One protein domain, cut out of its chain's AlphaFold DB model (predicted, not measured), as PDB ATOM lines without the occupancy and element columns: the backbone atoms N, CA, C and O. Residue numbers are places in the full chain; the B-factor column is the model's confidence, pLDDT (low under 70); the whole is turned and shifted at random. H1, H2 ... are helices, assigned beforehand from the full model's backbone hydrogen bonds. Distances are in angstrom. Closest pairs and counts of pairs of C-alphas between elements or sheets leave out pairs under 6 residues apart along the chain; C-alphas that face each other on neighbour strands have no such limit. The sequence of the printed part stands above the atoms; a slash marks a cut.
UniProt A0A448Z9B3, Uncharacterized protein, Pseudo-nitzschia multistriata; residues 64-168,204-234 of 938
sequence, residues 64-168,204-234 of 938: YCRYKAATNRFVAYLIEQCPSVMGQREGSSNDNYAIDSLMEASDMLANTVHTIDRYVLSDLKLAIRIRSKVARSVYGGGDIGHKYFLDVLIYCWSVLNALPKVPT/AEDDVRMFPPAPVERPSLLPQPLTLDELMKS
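Overview. This is residues 64 to 168 and 204 to 234 of the 938 residues of an uncharacterized protein of Pseudo-nitzschia multistriata (UniProt A0A448Z9B3). Four helices, H1, H4, H5 and H3, make a four-sided body in which each packs on the next: H4 and H5 form a helical hairpin, H1 packs on H4, H3 packs on H5, and H3 meets H1 at a steep tilt through a part of each helix. Two short helices, H6 and H7, lie at opposite sides of that body, joined by residues 211 to 227, which pass along the H5 side, and the four-residue H2 is beside H3. The printed part has 136 residues with seven named helices, H1 to H7 in order along the chain, and no named strand; the class is all helix. The whole is compact, with a radius of gyration of the C-alphas of 14.3 A, and the C-alphas span 40 by 38 by 27 A.

Arrangement. The longest helix, H4, residues 118 to 139, forms a helical hairpin with H5, residues 144 to 161. They touch at a shallow tilt of 22 degrees, opposite ways, and their closest C-alphas, those of Ile 128 and Leu 150, are 6.4 A apart. H4 also touches H1, residues 64 to 81, at a steep tilt of 39 degrees, opposite ways; the closest C-alphas, of Tyr 67 and Ala 127, are 4.6 A apart. H5 touches H3, residues 99 to 111, at a shallow tilt of 15 degrees, the same way, closest at the C-alphas of Ser 106 and Cys 156, 5.6 A. H3 is the hub, touching three helices. It touches H1 at a steep tilt of 46 degrees through residues 102 to 106 of H3 and 75 to 78 of H1 alone, closest at the C-alphas of Leu 78 and Ala 105, 6.6 A. Residues 101 to 105 of H3 touch H2, residues 83 to 86, closest at the C-alphas of Met 86 and Ser 101, 5.5 A. H1 and H5 are apart, as are H3 and H4. H6, residues 204 to 210, is close to but not clearly touching H4, about perpendicular at 87 degrees; the closest C-alphas, of Arg 129 and Met 210, are 7.7 A apart. H7, residues 228 to 232, is close to but not clearly touching H5, closest at the C-alphas of Gly 145 and Leu 231, 6.8 A. Every O i to N i+4 pair is within hydrogen-bond range in H1, H4, H5, H6 and H7, and 8 of 9 are in H3; H2 is too short for such a pair.

Along the chain. H4 is 31.1 A long, H5 25.6 A, H1 25.5 A and H3 19.3 A; H6 is 9.9 A, H7 6.0 A and H2 5.2 A. H1 begins at C-alpha 64 (209.282, 362.971, 251.067), H4 ends at C-alpha 139 (209.696, 359.973, 237.937), and H7 ends at C-alpha 232 (217.219, 359.695, 249.979).

Size, cuts and confidence. The two C-alphas farthest apart, of Gly 91 and Glu 205, are 45.1 A apart. Residues 169 to 203 are not printed, and C-alphas 168 and 204 are 25.8 A apart across the cut. The links from H2 to H3 and from H6 to H7 are long. The mean pLDDT of the printed part is 78.7; 40 residues are under 70, among them 87 to 96, 134 to 143 and 222 to 234.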
ATOM      1  N   TYR A  64     207.921 363.098 250.555       55.97
ATOM      2  CA  TYR A  64     209.282 362.971 251.067       55.97
ATOM      3  C   TYR A  64     209.502 362.825 252.598       55.97
ATOM      4  O   TYR A  64     209.749 361.713 253.053       55.97
ATOM      5  N   CYS A  65     209.426 363.873 253.427       59.62
ATOM      6  CA  CYS A  65     209.599 363.812 254.883       59.62
ATOM      7  C   CYS A  65     208.672 362.802 255.576       59.62
ATOM      8  O   CYS A  65     209.096 362.181 256.551       59.62
ATOM      9  N   ARG A  66     207.434 362.588 255.101       56.56
ATOM     10  CA  ARG A  66     206.539 361.571 255.692       56.56
ATOM     11  C   ARG A  66     207.037 360.151 255.460       56.56
ATOM     12  O   ARG A  66     207.139 359.394 256.427       56.56
ATOM     13  N   TYR A  67     207.358 359.785 254.217       73.25
ATOM     14  CA  TYR A  67     207.897 358.447 253.966       73.25
ATOM     15  C   TYR A  67     209.310 358.302 254.527       73.25
ATOM     16  O   TYR A  67     209.652 357.215 254.977       73.25
ATOM     17  N   LYS A  68     210.110 359.378 254.563       73.62
ATOM     18  CA  LYS A  68     211.437 359.396 255.191       73.62
ATOM     19  C   LYS A  68     211.330 359.094 256.678       73.62
ATOM     20  O   LYS A  68     212.003 358.197 257.157       73.62
ATOM     21  N   ALA A  69     210.427 359.759 257.396       74.81
ATOM     22  CA  ALA A  69     210.206 359.494 258.814       74.81
ATOM     23  C   ALA A  69     209.720 358.057 259.070       74.81
ATOM     24  O   ALA A  69     210.185 357.422 260.011       74.81
ATOM     25  N   ALA A  70     208.817 357.535 258.234       78.38
ATOM     26  CA  ALA A  70     208.351 356.149 258.334       78.38
ATOM     27  C   ALA A  70     209.470 355.135 258.027       78.38
ATOM     28  O   ALA A  70     209.652 354.174 258.768       78.38
ATOM     29  N   THR A  71     210.275 355.399 256.991       84.81
ATOM     30  CA  THR A  71     211.454 354.593 256.635       84.81
ATOM     31  C   THR A  71     212.464 354.615 257.780       84.81
ATOM     32  O   THR A  71     212.893 353.560 258.220       84.81
ATOM     33  N   ASN A  72     212.771 355.785 258.345       84.44
ATOM     34  CA  ASN A  72     213.716 355.922 259.453       84.44
ATOM     35  C   ASN A  72     213.243 355.193 260.718       84.44
ATOM     36  O   ASN A  72     214.063 354.595 261.405       84.44
ATOM     37  N   ARG A  73     211.937 355.197 261.027       87.50
ATOM     38  CA  ARG A  73     211.388 354.416 262.152       87.50
ATOM     39  C   ARG A  73     211.502 352.911 261.922       87.50
ATOM     40  O   ARG A  73     211.931 352.197 262.823       87.50
ATOM     41  N   PHE A  74     211.172 352.442 260.718       92.75
ATOM     42  CA  PHE A  74     211.353 351.042 260.330       92.75
ATOM     43  C   PHE A  74     212.820 350.602 260.438       92.75
ATOM     44  O   PHE A  74     213.135 349.538 260.962       92.75
ATOM     45  N   VAL A  75     213.730 351.455 259.988       88.81
ATOM     46  CA  VAL A  75     215.171 351.203 260.004       88.81
ATOM     47  C   VAL A  75     215.721 351.203 261.422       88.81
ATOM     48  O   VAL A  75     216.475 350.302 261.773       88.81
ATOM     49  N   ALA A  76     215.316 352.166 262.253       88.75
ATOM     50  CA  ALA A  76     215.690 352.205 263.662       88.75
ATOM     51  C   ALA A  76     215.267 350.916 264.383       88.75
ATOM     52  O   ALA A  76     216.054 350.360 265.145       88.75
ATOM     53  N   TYR A  77     214.075 350.399 264.069       93.19
ATOM     54  CA  TYR A  77     213.624 349.101 264.567       93.19
ATOM     55  C   TYR A  77     214.537 347.953 264.104       93.19
ATOM     56  O   TYR A  77     214.961 347.145 264.924       93.19
ATOM     57  N   LEU A  78     214.907 347.886 262.820       92.31
ATOM     58  CA  LEU A  78     215.830 346.847 262.339       92.31
ATOM     59  C   LEU A  78     217.232 346.952 262.953       92.31
ATOM     60  O   LEU A  78     217.858 345.926 263.204       92.31
ATOM     61  N   ILE A  79     217.726 348.162 263.220       89.75
ATOM     62  CA  ILE A  79     219.002 348.375 263.920       89.75
ATOM     63  C   ILE A  79     218.923 347.836 265.352       89.75
ATOM     64  O   ILE A  79     219.860 347.187 265.810       89.75
ATOM     65  N   GLU A  80     217.806 348.076 266.040       90.88
ATOM     66  CA  GLU A  80     217.575 347.586 267.400       90.88
ATOM     67  C   GLU A  80     217.485 346.053 267.450       90.88
ATOM     68  O   GLU A  80     218.104 345.429 268.312       90.88
ATOM     69  N   GLN A  81     216.761 345.438 266.509       93.56
ATOM     70  CA  GLN A  81     216.537 343.988 266.508       93.56
ATOM     71  C   GLN A  81     217.683 343.181 265.873       93.56
ATOM     72  O   GLN A  81     217.922 342.034 266.257       93.56
ATOM     73  N   CYS A  82     218.405 343.750 264.902       92.81
ATOM     74  CA  CYS A  82     219.456 343.071 264.134       92.81
ATOM     75  C   CYS A  82     220.759 343.890 264.043       92.81
ATOM     76  O   CYS A  82     221.272 344.113 262.937       92.81
ATOM     77  N   PRO A  83     221.362 344.300 265.175       89.00
ATOM     78  CA  PRO A  83     222.530 345.185 265.174       89.00
ATOM     79  C   PRO A  83     223.740 344.583 264.442       89.00
ATOM     80  O   PRO A  83     224.518 345.307 263.822       89.00
ATOM     81  N   SER A  84     223.881 343.252 264.452       88.81
ATOM     82  CA  SER A  84     224.973 342.541 263.777       88.81
ATOM     83  C   SER A  84     224.885 342.565 262.248       88.81
ATOM     84  O   SER A  84     225.909 342.400 261.593       88.81
ATOM     85  N   VAL A  85     223.685 342.737 261.682       88.88
ATOM     86  CA  VAL A  85     223.451 342.765 260.223       88.88
ATOM     87  C   VAL A  85     223.404 344.193 259.707       88.88
ATOM     88  O   VAL A  85     223.976 344.501 258.668       88.88
ATOM     89  N   MET A  86     222.763 345.079 260.468       86.56
ATOM     90  CA  MET A  86     222.659 346.495 260.119       86.56
ATOM     91  C   MET A  86     223.987 347.247 260.281       86.56
ATOM     92  O   MET A  86     224.108 348.368 259.799       86.56
ATOM     93  N   GLY A  87     224.988 346.623 260.914       66.75
ATOM     94  CA  GLY A  87     226.376 347.066 260.897       66.75
ATOM     95  C   GLY A  87     226.577 348.437 261.533       66.75
ATOM     96  O   GLY A  87     226.866 349.406 260.838       66.75
ATOM     97  N   GLN A  88     226.520 348.531 262.864       57.00
ATOM     98  CA  GLN A  88     227.114 349.684 263.544       57.00
ATOM     99  C   GLN A  88     228.639 349.614 263.382       57.00
ATOM    100  O   GLN A  88     229.331 348.959 264.160       57.00
ATOM    101  N   ARG A  89     229.196 350.280 262.362       55.41
ATOM    102  CA  ARG A  89     230.614 350.653 262.409       55.41
ATOM    103  C   ARG A  89     230.765 351.611 263.583       55.41
ATOM    104  O   ARG A  89     230.265 352.731 263.516       55.41
ATOM    105  N   GLU A  90     231.413 351.156 264.654       47.50
ATOM    106  CA  GLU A  90     231.744 351.984 265.816       47.50
ATOM    107  C   GLU A  90     232.417 353.284 265.330       47.50
ATOM    108  O   GLU A  90     233.565 353.277 264.893       47.50
ATOM    109  N   GLY A  91     231.661 354.390 265.327       52.28
ATOM    110  CA  GLY A  91     232.138 355.722 264.939       52.28
ATOM    111  C   GLY A  91     231.497 356.387 263.709       52.28
ATOM    112  O   GLY A  91     231.792 357.560 263.495       52.28
ATOM    113  N   SER A  92     230.627 355.734 262.922       49.78
ATOM    114  CA  SER A  92     229.873 356.429 261.852       49.78
ATOM    115  C   SER A  92     228.474 356.841 262.315       49.78
ATOM    116  O   SER A  92     227.825 356.099 263.048       49.78
ATOM    117  N   SER A  93     227.996 358.012 261.882       52.59
ATOM    118  CA  SER A  93     226.614 358.464 262.099       52.59
ATOM    119  C   SER A  93     225.604 357.379 261.692       52.59
ATOM    120  O   SER A  93     225.856 356.620 260.757       52.59
ATOM    121  N   ASN A  94     224.469 357.316 262.398       54.69
ATOM    122  CA  ASN A  94     223.418 356.284 262.312       54.69
ATOM    123  C   ASN A  94     222.799 356.033 260.912       54.69
ATOM    124  O   ASN A  94     221.910 355.192 260.801       54.69
ATOM    125  N   ASP A  95     223.250 356.710 259.852       56.59
ATOM    126  CA  ASP A  95     222.554 356.783 258.560       56.59
ATOM    127  C   ASP A  95     223.238 355.994 257.417       56.59
ATOM    128  O   ASP A  95     222.657 355.819 256.347       56.59
ATOM    129  N   ASN A  96     224.440 355.440 257.634       65.38
ATOM    130  CA  ASN A  96     225.239 354.778 256.585       65.38
ATOM    131  C   ASN A  96     225.148 353.239 256.607       65.38
ATOM    132  O   ASN A  96     226.149 352.549 256.807       65.38
ATOM    133  N   TYR A  97     223.960 352.681 256.366       76.44
ATOM    134  CA  TYR A  97     223.797 351.245 256.095       76.44
ATOM    135  C   TYR A  97     223.468 350.997 254.613       76.44
ATOM    136  O   TYR A  97     222.868 351.836 253.928       76.44
ATOM    137  N   ALA A  98     223.888 349.839 254.100       83.00
ATOM    138  CA  ALA A  98     223.568 349.422 252.739       83.00
ATOM    139  C   ALA A  98     222.089 349.029 252.659       83.00
ATOM    140  O   ALA A  98     221.565 348.378 253.561       83.00
ATOM    141  N   ILE A  99     221.413 349.378 251.565       85.06
ATOM    142  CA  ILE A  99     220.007 348.993 251.342       85.06
ATOM    143  C   ILE A  99     219.817 347.470 251.470       85.06
ATOM    144  O   ILE A  99     218.815 347.015 252.021       85.06
ATOM    145  N   ASP A 100     220.809 346.692 251.035       86.25
ATOM    146  CA  ASP A 100     220.838 345.231 251.146       86.25
ATOM    147  C   ASP A 100     220.743 344.718 252.588       86.25
ATOM    148  O   ASP A 100     220.117 343.683 252.832       86.25
ATOM    149  N   SER A 101     221.273 345.469 253.555       90.00
ATOM    150  CA  SER A 101     221.214 345.116 254.974       90.00
ATOM    151  C   SER A 101     219.774 345.055 255.494       90.00
ATOM    152  O   SER A 101     219.500 344.297 256.420       90.00
ATOM    153  N   LEU A 102     218.826 345.775 254.874       93.12
ATOM    154  CA  LEU A 102     217.400 345.683 255.223       93.12
ATOM    155  C   LEU A 102     216.814 344.309 254.878       93.12
ATOM    156  O   LEU A 102     216.049 343.741 255.662       93.12
ATOM    157  N   MET A 103     217.188 343.769 253.713       93.88
ATOM    158  CA  MET A 103     216.765 342.432 253.291       93.88
ATOM    159  C   MET A 103     217.395 341.371 254.186       93.88
ATOM    160  O   MET A 103     216.698 340.486 254.669       93.88
ATOM    161  N   GLU A 104     218.695 341.496 254.462       92.88
ATOM    162  CA  GLU A 104     219.416 340.565 255.332       92.88
ATOM    163  C   GLU A 104     218.882 340.577 256.770       92.88
ATOM    164  O   GLU A 104     218.751 339.519 257.387       92.88
ATOM    165  N   ALA A 105     218.528 341.751 257.303       94.50
ATOM    166  CA  ALA A 105     217.920 341.871 258.624       94.50
ATOM    167  C   ALA A 105     216.528 341.225 258.648       94.50
ATOM    168  O   ALA A 105     216.204 340.478 259.570       94.50
ATOM    169  N   SER A 106     215.725 341.437 257.601       95.06
ATOM    170  CA  SER A 106     214.410 340.796 257.473       95.06
ATOM    171  C   SER A 106     214.524 339.269 257.378       95.06
ATOM    172  O   SER A 106     213.786 338.556 258.060       95.06
ATOM    173  N   ASP A 107     215.494 338.761 256.612       94.94
ATOM    174  CA  ASP A 107     215.811 337.332 256.517       94.94
ATOM    175  C   ASP A 107     216.264 336.762 257.867       94.94
ATOM    176  O   ASP A 107     215.842 335.675 258.265       94.94
ATOM    177  N   MET A 108     217.098 337.492 258.613       94.62
ATOM    178  CA  MET A 108     217.522 337.098 259.957       94.62
ATOM    179  C   MET A 108     216.331 336.982 260.916       94.62
ATOM    180  O   MET A 108     216.211 335.976 261.624       94.62
ATOM    181  N   LEU A 109     215.439 337.977 260.938       94.94
ATOM    182  CA  LEU A 109     214.233 337.947 261.772       94.94
ATOM    183  C   LEU A 109     213.315 336.784 261.391       94.94
ATOM    184  O   LEU A 109     212.758 336.121 262.269       94.94
ATOM    185  N   ALA A 110     213.211 336.479 260.097       93.94
ATOM    186  CA  ALA A 110     212.437 335.342 259.626       93.94
ATOM    187  C   ALA A 110     213.043 333.996 260.040       93.94
ATOM    188  O   ALA A 110     212.341 333.136 260.573       93.94
ATOM    189  N   ASN A 111     214.355 333.838 259.868       93.81
ATOM    190  CA  ASN A 111     215.081 332.620 260.232       93.81
ATOM    191  C   ASN A 111     215.074 332.352 261.742       93.81
ATOM    192  O   ASN A 111     215.137 331.199 262.170       93.81
ATOM    193  N   THR A 112     214.985 333.405 262.553       92.81
ATOM    194  CA  THR A 112     214.895 333.308 264.018       92.81
ATOM    195  C   THR A 112     213.459 333.215 264.536       92.81
ATOM    196  O   THR A 112     213.265 333.034 265.737       92.81
ATOM    197  N   VAL A 113     212.454 333.287 263.651       90.69
ATOM    198  CA  VAL A 113     211.019 333.302 263.996       90.69
ATOM    199  C   VAL A 113     210.706 334.406 265.015       90.69
ATOM    200  O   VAL A 113     209.985 334.206 265.996       90.69
ATOM    201  N   HIS A 114     211.295 335.582 264.805       92.44
ATOM    202  CA  HIS A 114     211.145 336.716 265.705       92.44
ATOM    203  C   HIS A 114     209.694 337.226 265.732       92.44
ATOM    204  O   HIS A 114     208.980 337.176 264.729       92.44
ATOM    205  N   THR A 115     209.247 337.735 266.879       91.94
ATOM    206  CA  THR A 115     207.927 338.364 267.014       91.94
ATOM    207  C   THR A 115     207.982 339.829 266.598       91.94
ATOM    208  O   THR A 115     208.746 340.591 267.176       91.94
ATOM    209  N   ILE A 116     207.150 340.239 265.639       93.62
ATOM    210  CA  ILE A 116     207.157 341.604 265.093       93.62
ATOM    211  C   ILE A 116     206.096 342.485 265.754       93.62
ATOM    212  O   ILE A 116     204.950 342.067 265.960       93.62
ATOM    213  N   ASP A 117     206.460 343.737 266.026       91.06
ATOM    214  CA  ASP A 117     205.527 344.755 266.494       91.06
ATOM    215  C   ASP A 117     204.633 345.271 265.361       91.06
ATOM    216  O   ASP A 117     205.091 345.624 264.271       91.06
ATOM    217  N   ARG A 118     203.323 345.375 265.622       87.31
ATOM    218  CA  ARG A 118     202.342 345.770 264.594       87.31
ATOM    219  C   ARG A 118     202.604 347.157 263.999       87.31
ATOM    220  O   ARG A 118     202.368 347.347 262.809       87.31
ATOM    221  N   TYR A 119     203.097 348.111 264.790       86.88
ATOM    222  CA  TYR A 119     203.343 349.476 264.308       86.88
ATOM    223  C   TYR A 119     204.452 349.530 263.247       86.88
ATOM    224  O   TYR A 119     204.387 350.370 262.353       86.88
ATOM    225  N   VAL A 120     205.421 348.607 263.289       90.19
ATOM    226  CA  VAL A 120     206.520 348.522 262.314       90.19
ATOM    227  C   VAL A 120     205.981 348.156 260.937       90.19
ATOM    228  O   VAL A 120     206.357 348.765 259.938       90.19
ATOM    229  N   LEU A 121     205.047 347.199 260.880       91.25
ATOM    230  CA  LEU A 121     204.377 346.822 259.635       91.25
ATOM    231  C   LEU A 121     203.524 347.971 259.090       91.25
ATOM    232  O   LEU A 121     203.498 348.170 257.876       91.25
ATOM    233  N   SER A 122     202.875 348.748 259.962       85.69
ATOM    234  CA  SER A 122     202.139 349.954 259.564       85.69
ATOM    235  C   SER A 122     203.062 351.041 259.006       85.69
ATOM    236  O   SER A 122     202.764 351.603 257.953       85.69
ATOM    237  N   ASP A 123     204.201 351.302 259.651       84.38
ATOM    238  CA  ASP A 123     205.198 352.274 259.185       84.38
ATOM    239  C   ASP A 123     205.834 351.851 257.856       84.38
ATOM    240  O   ASP A 123     205.970 352.667 256.944       84.38
ATOM    241  N   LEU A 124     206.161 350.568 257.700       91.81
ATOM    242  CA  LEU A 124     206.698 350.025 256.457       91.81
ATOM    243  C   LEU A 124     205.661 350.071 255.324       91.81
ATOM    244  O   LEU A 124     205.977 350.512 254.217       91.81
ATOM    245  N   LYS A 125     204.403 349.705 255.604       90.50
ATOM    246  CA  LYS A 125     203.288 349.821 254.647       90.50
ATOM    247  C   LYS A 125     203.096 351.272 254.203       90.50
ATOM    248  O   LYS A 125     202.950 351.545 253.011       90.50
ATOM    249  N   LEU A 126     203.158 352.213 255.146       79.94
ATOM    250  CA  LEU A 126     203.081 353.647 254.877       79.94
ATOM    251  C   LEU A 126     204.262 354.126 254.018       79.94
ATOM    252  O   LEU A 126     204.051 354.842 253.038       79.94
ATOM    253  N   ALA A 127     205.488 353.709 254.343       84.88
ATOM    254  CA  ALA A 127     206.685 354.046 253.575       84.88
ATOM    255  C   ALA A 127     206.581 353.556 252.121       84.88
ATOM    256  O   ALA A 127     206.828 354.337 251.200       84.88
ATOM    257  N   ILE A 128     206.144 352.310 251.910       89.62
ATOM    258  CA  ILE A 128     205.940 351.710 250.581       89.62
ATOM    259  C   ILE A 128     204.846 352.449 249.804       89.62
ATOM    260  O   ILE A 128     205.098 352.893 248.681       89.62
ATOM    261  N   ARG A 129     203.656 352.647 250.398       82.88
ATOM    262  CA  ARG A 129     202.529 353.344 249.744       82.88
ATOM    263  C   ARG A 129     202.938 354.739 249.291       82.88
ATOM    264  O   ARG A 129     202.714 355.118 248.140       82.88
ATOM    265  N   ILE A 130     203.547 355.506 250.191       75.19
ATOM    266  CA  ILE A 130     203.922 356.886 249.901       75.19
ATOM    267  C   ILE A 130     205.047 356.931 248.858       75.19
ATOM    268  O   ILE A 130     204.938 357.675 247.883       75.19
ATOM    269  N   ARG A 131     206.102 356.119 249.004       81.44
ATOM    270  CA  ARG A 131     207.229 356.114 248.059       81.44
ATOM    271  C   ARG A 131     206.819 355.612 246.671       81.44
ATOM    272  O   ARG A 131     207.274 356.170 245.679       81.44
ATOM    273  N   SER A 132     205.911 354.637 246.577       80.31
ATOM    274  CA  SER A 132     205.361 354.162 245.298       80.31
ATOM    275  C   SER A 132     204.544 355.247 244.594       80.31
ATOM    276  O   SER A 132     204.669 355.421 243.378       80.31
ATOM    277  N   LYS A 133     203.747 356.016 245.353       70.44
ATOM    278  CA  LYS A 133     203.005 357.171 244.825       70.44
ATOM    279  C   LYS A 133     203.966 358.246 244.294       70.44
ATOM    280  O   LYS A 133     203.786 358.685 243.164       70.44
ATOM    281  N   VAL A 134     205.035 358.570 245.032       66.44
ATOM    282  CA  VAL A 134     206.079 359.523 244.589       66.44
ATOM    283  C   VAL A 134     206.823 359.035 243.347       66.44
ATOM    284  O   VAL A 134     206.976 359.792 242.391       66.44
ATOM    285  N   ALA A 135     207.264 357.774 243.324       67.75
ATOM    286  CA  ALA A 135     207.990 357.203 242.191       67.75
ATOM    287  C   ALA A 135     207.161 357.265 240.899       67.75
ATOM    288  O   ALA A 135     207.671 357.642 239.841       67.75
ATOM    289  N   ARG A 136     205.862 356.961 240.994       64.69
ATOM    290  CA  ARG A 136     204.927 357.050 239.867       64.69
ATOM    291  C   ARG A 136     204.657 358.490 239.431       64.69
ATOM    292  O   ARG A 136     204.685 358.745 238.232       64.69
ATOM    293  N   SER A 137     204.433 359.412 240.370       50.38
ATOM    294  CA  SER A 137     204.039 360.791 240.047       50.38
ATOM    295  C   SER A 137     205.197 361.673 239.576       50.38
ATOM    296  O   SER A 137     205.013 362.503 238.695       50.38
ATOM    297  N   VAL A 138     206.387 361.529 240.172       48.84
ATOM    298  CA  VAL A 138     207.531 362.431 239.932       48.84
ATOM    299  C   VAL A 138     208.459 361.903 238.838       48.84
ATOM    300  O   VAL A 138     208.964 362.679 238.033       48.84
ATOM    301  N   TYR A 139     208.655 360.585 238.772       51.47
ATOM    302  CA  TYR A 139     209.696 359.973 237.937       51.47
ATOM    303  C   TYR A 139     209.147 359.020 236.866       51.47
ATOM    304  O   TYR A 139     209.906 358.251 236.285       51.47
ATOM    305  N   GLY A 140     207.828 358.994 236.632       52.19
ATOM    306  CA  GLY A 140     207.214 358.067 235.672       52.19
ATOM    307  C   GLY A 140     207.411 356.583 236.019       52.19
ATOM    308  O   GLY A 140     207.395 355.739 235.125       52.19
ATOM    309  N   GLY A 141     207.613 356.256 237.302       56.91
ATOM    310  CA  GLY A 141     207.901 354.899 237.785       56.91
ATOM    311  C   GLY A 141     209.163 354.763 238.646       56.91
ATOM    312  O   GLY A 141     209.387 353.680 239.183       56.91
ATOM    313  N   GLY A 142     209.937 355.838 238.827       59.72
ATOM    314  CA  GLY A 142     211.201 355.845 239.574       59.72
ATOM    315  C   GLY A 142     212.407 355.600 238.668       59.72
ATOM    316  O   GLY A 142     212.306 354.878 237.676       59.72
ATOM    317  N   ASP A 143     213.561 356.177 239.016       69.06
ATOM    318  CA  ASP A 143     214.835 355.688 238.486       69.06
ATOM    319  C   ASP A 143     215.092 354.235 238.951       69.06
ATOM    320  O   ASP A 143     214.363 353.669 239.775       69.06
ATOM    321  N   ILE A 144     216.130 353.601 238.402       75.69
ATOM    322  CA  ILE A 144     216.462 352.201 238.701       75.69
ATOM    323  C   ILE A 144     216.706 351.990 240.207       75.69
ATOM    324  O   ILE A 144     216.308 350.953 240.740       75.69
ATOM    325  N   GLY A 145     217.292 352.969 240.902       78.00
ATOM    326  CA  GLY A 145     217.551 352.906 242.342       78.00
ATOM    327  C   GLY A 145     216.272 353.018 243.175       78.00
ATOM    328  O   GLY A 145     216.046 352.214 244.076       78.00
ATOM    329  N   HIS A 146     215.386 353.954 242.836       77.12
ATOM    330  CA  HIS A 146     214.082 354.139 243.471       77.12
ATOM    331  C   HIS A 146     213.189 352.911 243.327       77.12
ATOM    332  O   HIS A 146     212.545 352.499 244.298       77.12
ATOM    333  N   LYS A 147     213.164 352.320 242.130       82.62
ATOM    334  CA  LYS A 147     212.429 351.082 241.876       82.62
ATOM    335  C   LYS A 147     213.004 349.930 242.698       82.62
ATOM    336  O   LYS A 147     212.255 349.260 243.400       82.62
ATOM    337  N   TYR A 148     214.324 349.772 242.682       86.81
ATOM    338  CA  TYR A 148     215.010 348.751 243.465       86.81
ATOM    339  C   TYR A 148     214.727 348.881 244.968       86.81
ATOM    340  O   TYR A 148     214.387 347.899 245.619       86.81
ATOM    341  N   PHE A 149     214.771 350.090 245.528       88.25
ATOM    342  CA  PHE A 149     214.467 350.277 246.946       88.25
ATOM    343  C   PHE A 149     213.009 349.997 247.299       88.25
ATOM    344  O   PHE A 149     212.723 349.469 248.372       88.25
ATOM    345  N   LEU A 150     212.072 350.349 246.415       89.62
ATOM    346  CA  LEU A 150     210.673 349.965 246.588       89.62
ATOM    347  C   LEU A 150     210.520 348.446 246.614       89.62
ATOM    348  O   LEU A 150     209.850 347.936 247.509       89.62
ATOM    349  N   ASP A 151     211.185 347.740 245.701       91.12
ATOM    350  CA  ASP A 151     211.185 346.279 245.664       91.12
ATOM    351  C   ASP A 151     211.796 345.691 246.954       91.12
ATOM    352  O   ASP A 151     211.252 344.740 247.516       91.12
ATOM    353  N   VAL A 152     212.855 346.308 247.495       92.75
ATOM    354  CA  VAL A 152     213.462 345.938 248.790       92.75
ATOM    355  C   VAL A 152     212.491 346.134 249.951       92.75
ATOM    356  O   VAL A 152     212.332 345.231 250.771       92.75
ATOM    357  N   LEU A 153     211.808 347.279 250.041       93.62
ATOM    358  CA  LEU A 153     210.836 347.513 251.111       93.62
ATOM    359  C   LEU A 153     209.643 346.553 251.011       93.62
ATOM    360  O   LEU A 153     209.216 346.016 252.033       93.62
ATOM    361  N   ILE A 154     209.125 346.312 249.801       93.88
ATOM    362  CA  ILE A 154     208.038 345.352 249.548       93.88
ATOM    363  C   ILE A 154     208.469 343.944 249.963       93.88
ATOM    364  O   ILE A 154     207.712 343.243 250.639       93.88
ATOM    365  N   TYR A 155     209.698 343.552 249.626       94.94
ATOM    366  CA  TYR A 155     210.283 342.293 250.067       94.94
ATOM    367  C   TYR A 155     210.325 342.201 251.595       94.94
ATOM    368  O   TYR A 155     209.737 341.274 252.157       94.94
ATOM    369  N   CYS A 156     210.913 343.198 252.269       95.12
ATOM    370  CA  CYS A 156     210.977 343.256 253.731       95.12
ATOM    371  C   CYS A 156     209.578 343.142 254.350       95.12
ATOM    372  O   CYS A 156     209.366 342.364 255.276       95.12
ATOM    373  N   TRP A 157     208.592 343.860 253.807       95.50
ATOM    374  CA  TRP A 157     207.215 343.801 254.292       95.50
ATOM    375  C   TRP A 157     206.624 342.403 254.140       95.50
ATOM    376  O   TRP A 157     206.029 341.889 255.085       95.50
ATOM    377  N   SER A 158     206.823 341.764 252.987       94.62
ATOM    378  CA  SER A 158     206.293 340.427 252.712       94.62
ATOM    379  C   SER A 158     206.888 339.357 253.639       94.62
ATOM    380  O   SER A 158     206.165 338.476 254.104       94.62
ATOM    381  N   VAL A 159     208.177 339.483 253.974       94.69
ATOM    382  CA  VAL A 159     208.886 338.597 254.906       94.69
ATOM    383  C   VAL A 159     208.410 338.830 256.341       94.69
ATOM    384  O   VAL A 159     207.975 337.896 257.014       94.69
ATOM    385  N   LEU A 160     208.420 340.081 256.808       94.31
ATOM    386  CA  LEU A 160     208.070 340.419 258.191       94.31
ATOM    387  C   LEU A 160     206.580 340.211 258.491       94.31
ATOM    388  O   LEU A 160     206.215 339.817 259.597       94.31
ATOM    389  N   ASN A 161     205.698 340.422 257.512       94.06
ATOM    390  CA  ASN A 161     204.265 340.190 257.678       94.06
ATOM    391  C   ASN A 161     203.920 338.696 257.850       94.06
ATOM    392  O   ASN A 161     202.875 338.374 258.420       94.06
ATOM    393  N   ALA A 162     204.784 337.777 257.407       92.62
ATOM    394  CA  ALA A 162     204.607 336.341 257.629       92.62
ATOM    395  C   ALA A 162     204.941 335.907 259.071       92.62
ATOM    396  O   ALA A 162     204.556 334.811 259.483       92.62
ATOM    397  N   LEU A 163     205.616 336.759 259.852       93.44
ATOM    398  CA  LEU A 163     206.055 336.429 261.204       93.44
ATOM    399  C   LEU A 163     204.937 336.553 262.256       93.44
ATOM    400  O   LEU A 163     203.928 337.243 262.037       93.44
ATOM    401  N   PRO A 164     205.089 335.879 263.415       92.19
ATOM    402  CA  PRO A 164     204.201 336.066 264.556       92.19
ATOM    403  C   PRO A 164     204.183 337.537 264.988       92.19
ATOM    404  O   PRO A 164     205.230 338.167 265.106       92.19
ATOM    405  N   LYS A 165     202.995 338.093 265.243       92.88
ATOM    406  CA  LYS A 165     202.857 339.478 265.713       92.88
ATOM    407  C   LYS A 165     202.707 339.497 267.224       92.88
ATOM    408  O   LYS A 165     201.929 338.700 267.756       92.88
ATOM    409  N   VAL A 166     203.382 340.428 267.895       86.81
ATOM    410  CA  VAL A 166     203.144 340.682 269.322       86.81
ATOM    411  C   VAL A 166     201.659 341.046 269.482       86.81
ATOM    412  O   VAL A 166     201.175 341.950 268.787       86.81
ATOM    413  N   PRO A 167     200.884 340.318 270.313       79.50
ATOM    414  CA  PRO A 167     199.514 340.702 270.613       79.50
ATOM    415  C   PRO A 167     199.552 342.110 271.185       79.50
ATOM    416  O   PRO A 167     200.348 342.375 272.083       79.50
ATOM    417  N   THR A 168     198.717 343.013 270.676       68.44
ATOM    418  CA  THR A 168     198.570 344.332 271.278       68.44
ATOM    419  C   THR A 168     198.027 344.118 272.688       68.44
ATOM    420  O   THR A 168     196.825 343.939 272.875       68.44
ATOM    421  N   ALA A 204     192.056 349.522 246.257       60.94
ATOM    422  CA  ALA A 204     192.078 348.095 246.602       60.94
ATOM    423  C   ALA A 204     192.858 347.213 245.601       60.94
ATOM    424  O   ALA A 204     193.542 346.274 246.008       60.94
ATOM    425  N   GLU A 205     192.790 347.496 244.294       65.44
ATOM    426  CA  GLU A 205     193.557 346.739 243.285       65.44
ATOM    427  C   GLU A 205     195.057 347.067 243.344       65.44
ATOM    428  O   GLU A 205     195.905 346.181 243.199       65.44
ATOM    429  N   ASP A 206     195.388 348.333 243.608       66.75
ATOM    430  CA  ASP A 206     196.765 348.805 243.750       66.75
ATOM    431  C   ASP A 206     197.416 348.262 245.030       66.75
ATOM    432  O   ASP A 206     198.592 347.892 245.015       66.75
ATOM    433  N   ASP A 207     196.651 348.132 246.115       74.75
ATOM    434  CA  ASP A 207     197.115 347.536 247.366       74.75
ATOM    435  C   ASP A 207     197.410 346.040 247.238       74.75
ATOM    436  O   ASP A 207     198.437 345.587 247.736       74.75
ATOM    437  N   VAL A 208     196.570 345.266 246.541       77.25
ATOM    438  CA  VAL A 208     196.832 343.829 246.309       77.25
ATOM    439  C   VAL A 208     198.110 343.631 245.492       77.25
ATOM    440  O   VAL A 208     198.863 342.684 245.727       77.25
ATOM    441  N   ARG A 209     198.384 344.540 244.549       76.81
ATOM    442  CA  ARG A 209     199.617 344.519 243.754       76.81
ATOM    443  C   ARG A 209     200.847 344.941 244.563       76.81
ATOM    444  O   ARG A 209     201.933 344.427 244.311       76.81
ATOM    445  N   MET A 210     200.694 345.883 245.491       80.31
ATOM    446  CA  MET A 210     201.792 346.457 246.276       80.31
ATOM    447  C   MET A 210     202.121 345.645 247.538       80.31
ATOM    448  O   MET A 210     203.265 345.648 247.988       80.31
ATOM    449  N   PHE A 211     201.136 344.924 248.076       86.62
ATOM    450  CA  PHE A 211     201.218 344.128 249.301       86.62
ATOM    451  C   PHE A 211     200.757 342.687 249.046       86.62
ATOM    452  O   PHE A 211     199.686 342.278 249.507       86.62
ATOM    453  N   PRO A 212     201.539 341.898 248.293       81.81
ATOM    454  CA  PRO A 212     201.173 340.527 247.981       81.81
ATOM    455  C   PRO A 212     201.092 339.672 249.259       81.81
ATOM    456  O   PRO A 212     201.928 339.803 250.154       81.81
ATOM    457  N   PRO A 213     200.105 338.762 249.360       74.88
ATOM    458  CA  PRO A 213     199.897 337.937 250.554       74.88
ATOM    459  C   PRO A 213     200.975 336.858 250.748       74.88
ATOM    460  O   PRO A 213     201.041 336.248 251.813       74.88
ATOM    461  N   ALA A 214     201.791 336.603 249.724       81.00
ATOM    462  CA  ALA A 214     202.910 335.672 249.759       81.00
ATOM    463  C   ALA A 214     204.246 336.436 249.697       81.00
ATOM    464  O   ALA A 214     204.290 337.506 249.082       81.00
ATOM    465  N   PRO A 215     205.330 335.886 250.284       80.75
ATOM    466  CA  PRO A 215     206.666 336.458 250.172       80.75
ATOM    467  C   PRO A 215     207.050 336.692 248.712       80.75
ATOM    468  O   PRO A 215     206.905 335.798 247.875       80.75
ATOM    469  N   VAL A 216     207.518 337.900 248.410       88.94
ATOM    470  CA  VAL A 216     207.995 338.256 247.068       88.94
ATOM    471  C   VAL A 216     209.397 337.690 246.871       88.94
ATOM    472  O   VAL A 216     210.143 337.518 247.834       88.94
ATOM    473  N   GLU A 217     209.769 337.382 245.628       89.44
ATOM    474  CA  GLU A 217     211.149 337.011 245.316       89.44
ATOM    475  C   GLU A 217     212.113 338.132 245.720       89.44
ATOM    476  O   GLU A 217     211.826 339.319 245.544       89.44
ATOM    477  N   ARG A 218     213.263 337.742 246.276       89.94
ATOM    478  CA  ARG A 218     214.296 338.683 246.704       89.94
ATOM    479  C   ARG A 218     214.786 339.498 245.492       89.94
ATOM    480  O   ARG A 218     215.205 338.885 244.508       89.94
ATOM    481  N   PRO A 219     214.756 340.843 245.544       88.69
ATOM    482  CA  PRO A 219     215.230 341.696 244.455       88.69
ATOM    483  C   PRO A 219     216.670 341.353 244.047       88.69
ATOM    484  O   PRO A 219     217.537 341.161 244.902       88.69
ATOM    485  N   SER A 220     216.944 341.275 242.741       80.44
ATOM    486  CA  SER A 220     218.294 341.000 242.236       80.44
ATOM    487  C   SER A 220     219.235 342.157 242.577       80.44
ATOM    488  O   SER A 220     218.892 343.308 242.307       80.44
ATOM    489  N   LEU A 221     220.415 341.853 243.119       71.50
ATOM    490  CA  LEU A 221     221.430 342.843 243.491       71.50
ATOM    491  C   LEU A 221     221.772 343.775 242.320       71.50
ATOM    492  O   LEU A 221     222.050 343.314 241.207       71.50
ATOM    493  N   LEU A 222     221.792 345.086 242.578       63.84
ATOM    494  CA  LEU A 222     222.393 346.041 241.650       63.84
ATOM    495  C   LEU A 222     223.925 345.872 241.656       63.84
ATOM    496  O   LEU A 222     224.492 345.467 242.670       63.84
ATOM    497  N   PRO A 223     224.627 346.206 240.554       57.09
ATOM    498  CA  PRO A 223     226.086 346.078 240.462       57.09
ATOM    499  C   PRO A 223     226.865 346.859 241.535       57.09
ATOM    500  O   PRO A 223     228.050 346.593 241.733       57.09
ATOM    501  N   GLN A 224     226.215 347.815 242.212       59.69
ATOM    502  CA  GLN A 224     226.731 348.532 243.375       59.69
ATOM    503  C   GLN A 224     225.606 348.726 244.411       59.69
ATOM    504  O   GLN A 224     224.515 349.160 244.026       59.69
ATOM    505  N   PRO A 225     225.845 348.423 245.701       56.22
ATOM    506  CA  PRO A 225     224.879 348.682 246.761       56.22
ATOM    507  C   PRO A 225     224.744 350.195 246.966       56.22
ATOM    508  O   PRO A 225     225.699 350.847 247.381       56.22
ATOM    509  N   LEU A 226     223.564 350.754 246.672       57.91
ATOM    510  CA  LEU A 226     223.237 352.127 247.063       57.91
ATOM    511  C   LEU A 226     223.091 352.200 248.589       57.91
ATOM    512  O   LEU A 226     222.527 351.302 249.228       57.91
ATOM    513  N   THR A 227     223.557 353.294 249.174       69.06
ATOM    514  CA  THR A 227     223.260 353.635 250.572       69.06
ATOM    515  C   THR A 227     221.859 354.238 250.694       69.06
ATOM    516  O   THR A 227     221.319 354.790 249.728       69.06
ATOM    517  N   LEU A 228     221.248 354.165 251.886       54.78
ATOM    518  CA  LEU A 228     219.981 354.868 252.134       54.78
ATOM    519  C   LEU A 228     220.132 356.363 251.824       54.78
ATOM    520  O   LEU A 228     219.266 356.940 251.176       54.78
ATOM    521  N   ASP A 229     221.235 356.981 252.241       54.59
ATOM    522  CA  ASP A 229     221.478 358.409 252.043       54.59
ATOM    523  C   ASP A 229     221.592 358.814 250.567       54.59
ATOM    524  O   ASP A 229     221.072 359.863 250.185       54.59
ATOM    525  N   GLU A 230     222.214 357.995 249.717       55.06
ATOM    526  CA  GLU A 230     222.279 358.234 248.265       55.06
ATOM    527  C   GLU A 230     220.906 358.163 247.604       55.06
ATOM    528  O   GLU A 230     220.599 358.963 246.727       55.06
ATOM    529  N   LEU A 231     220.055 357.248 248.060       51.56
ATOM    530  CA  LEU A 231     218.693 357.114 247.563       51.56
ATOM    531  C   LEU A 231     217.752 358.195 248.119       51.56
ATOM    532  O   LEU A 231     216.762 358.572 247.490       51.56
ATOM    533  N   MET A 232     218.012 358.657 249.340       49.84
ATOM    534  CA  MET A 232     217.219 359.695 249.979       49.84
ATOM    535  C   MET A 232     217.564 361.080 249.428       49.84
ATOM    536  O   MET A 232     216.700 361.947 249.479       49.84
ATOM    537  N   LYS A 233     218.760 361.341 248.898       56.59
ATOM    538  CA  LYS A 233     219.052 362.628 248.247       56.59
ATOM    539  C   LYS A 233     218.196 362.766 246.985       56.59
ATOM    540  O   LYS A 233     218.413 362.074 245.996       56.59
ATOM    541  N   SER A 234     217.190 363.639 247.037       60.09
ATOM    542  CA  SER A 234     216.496 364.092 245.837       60.09
ATOM    543  C   SER A 234     217.496 364.820 244.944       60.09
ATOM    544  O   SER A 234     218.413 365.476 245.437       60.09
TER     545      SER A 234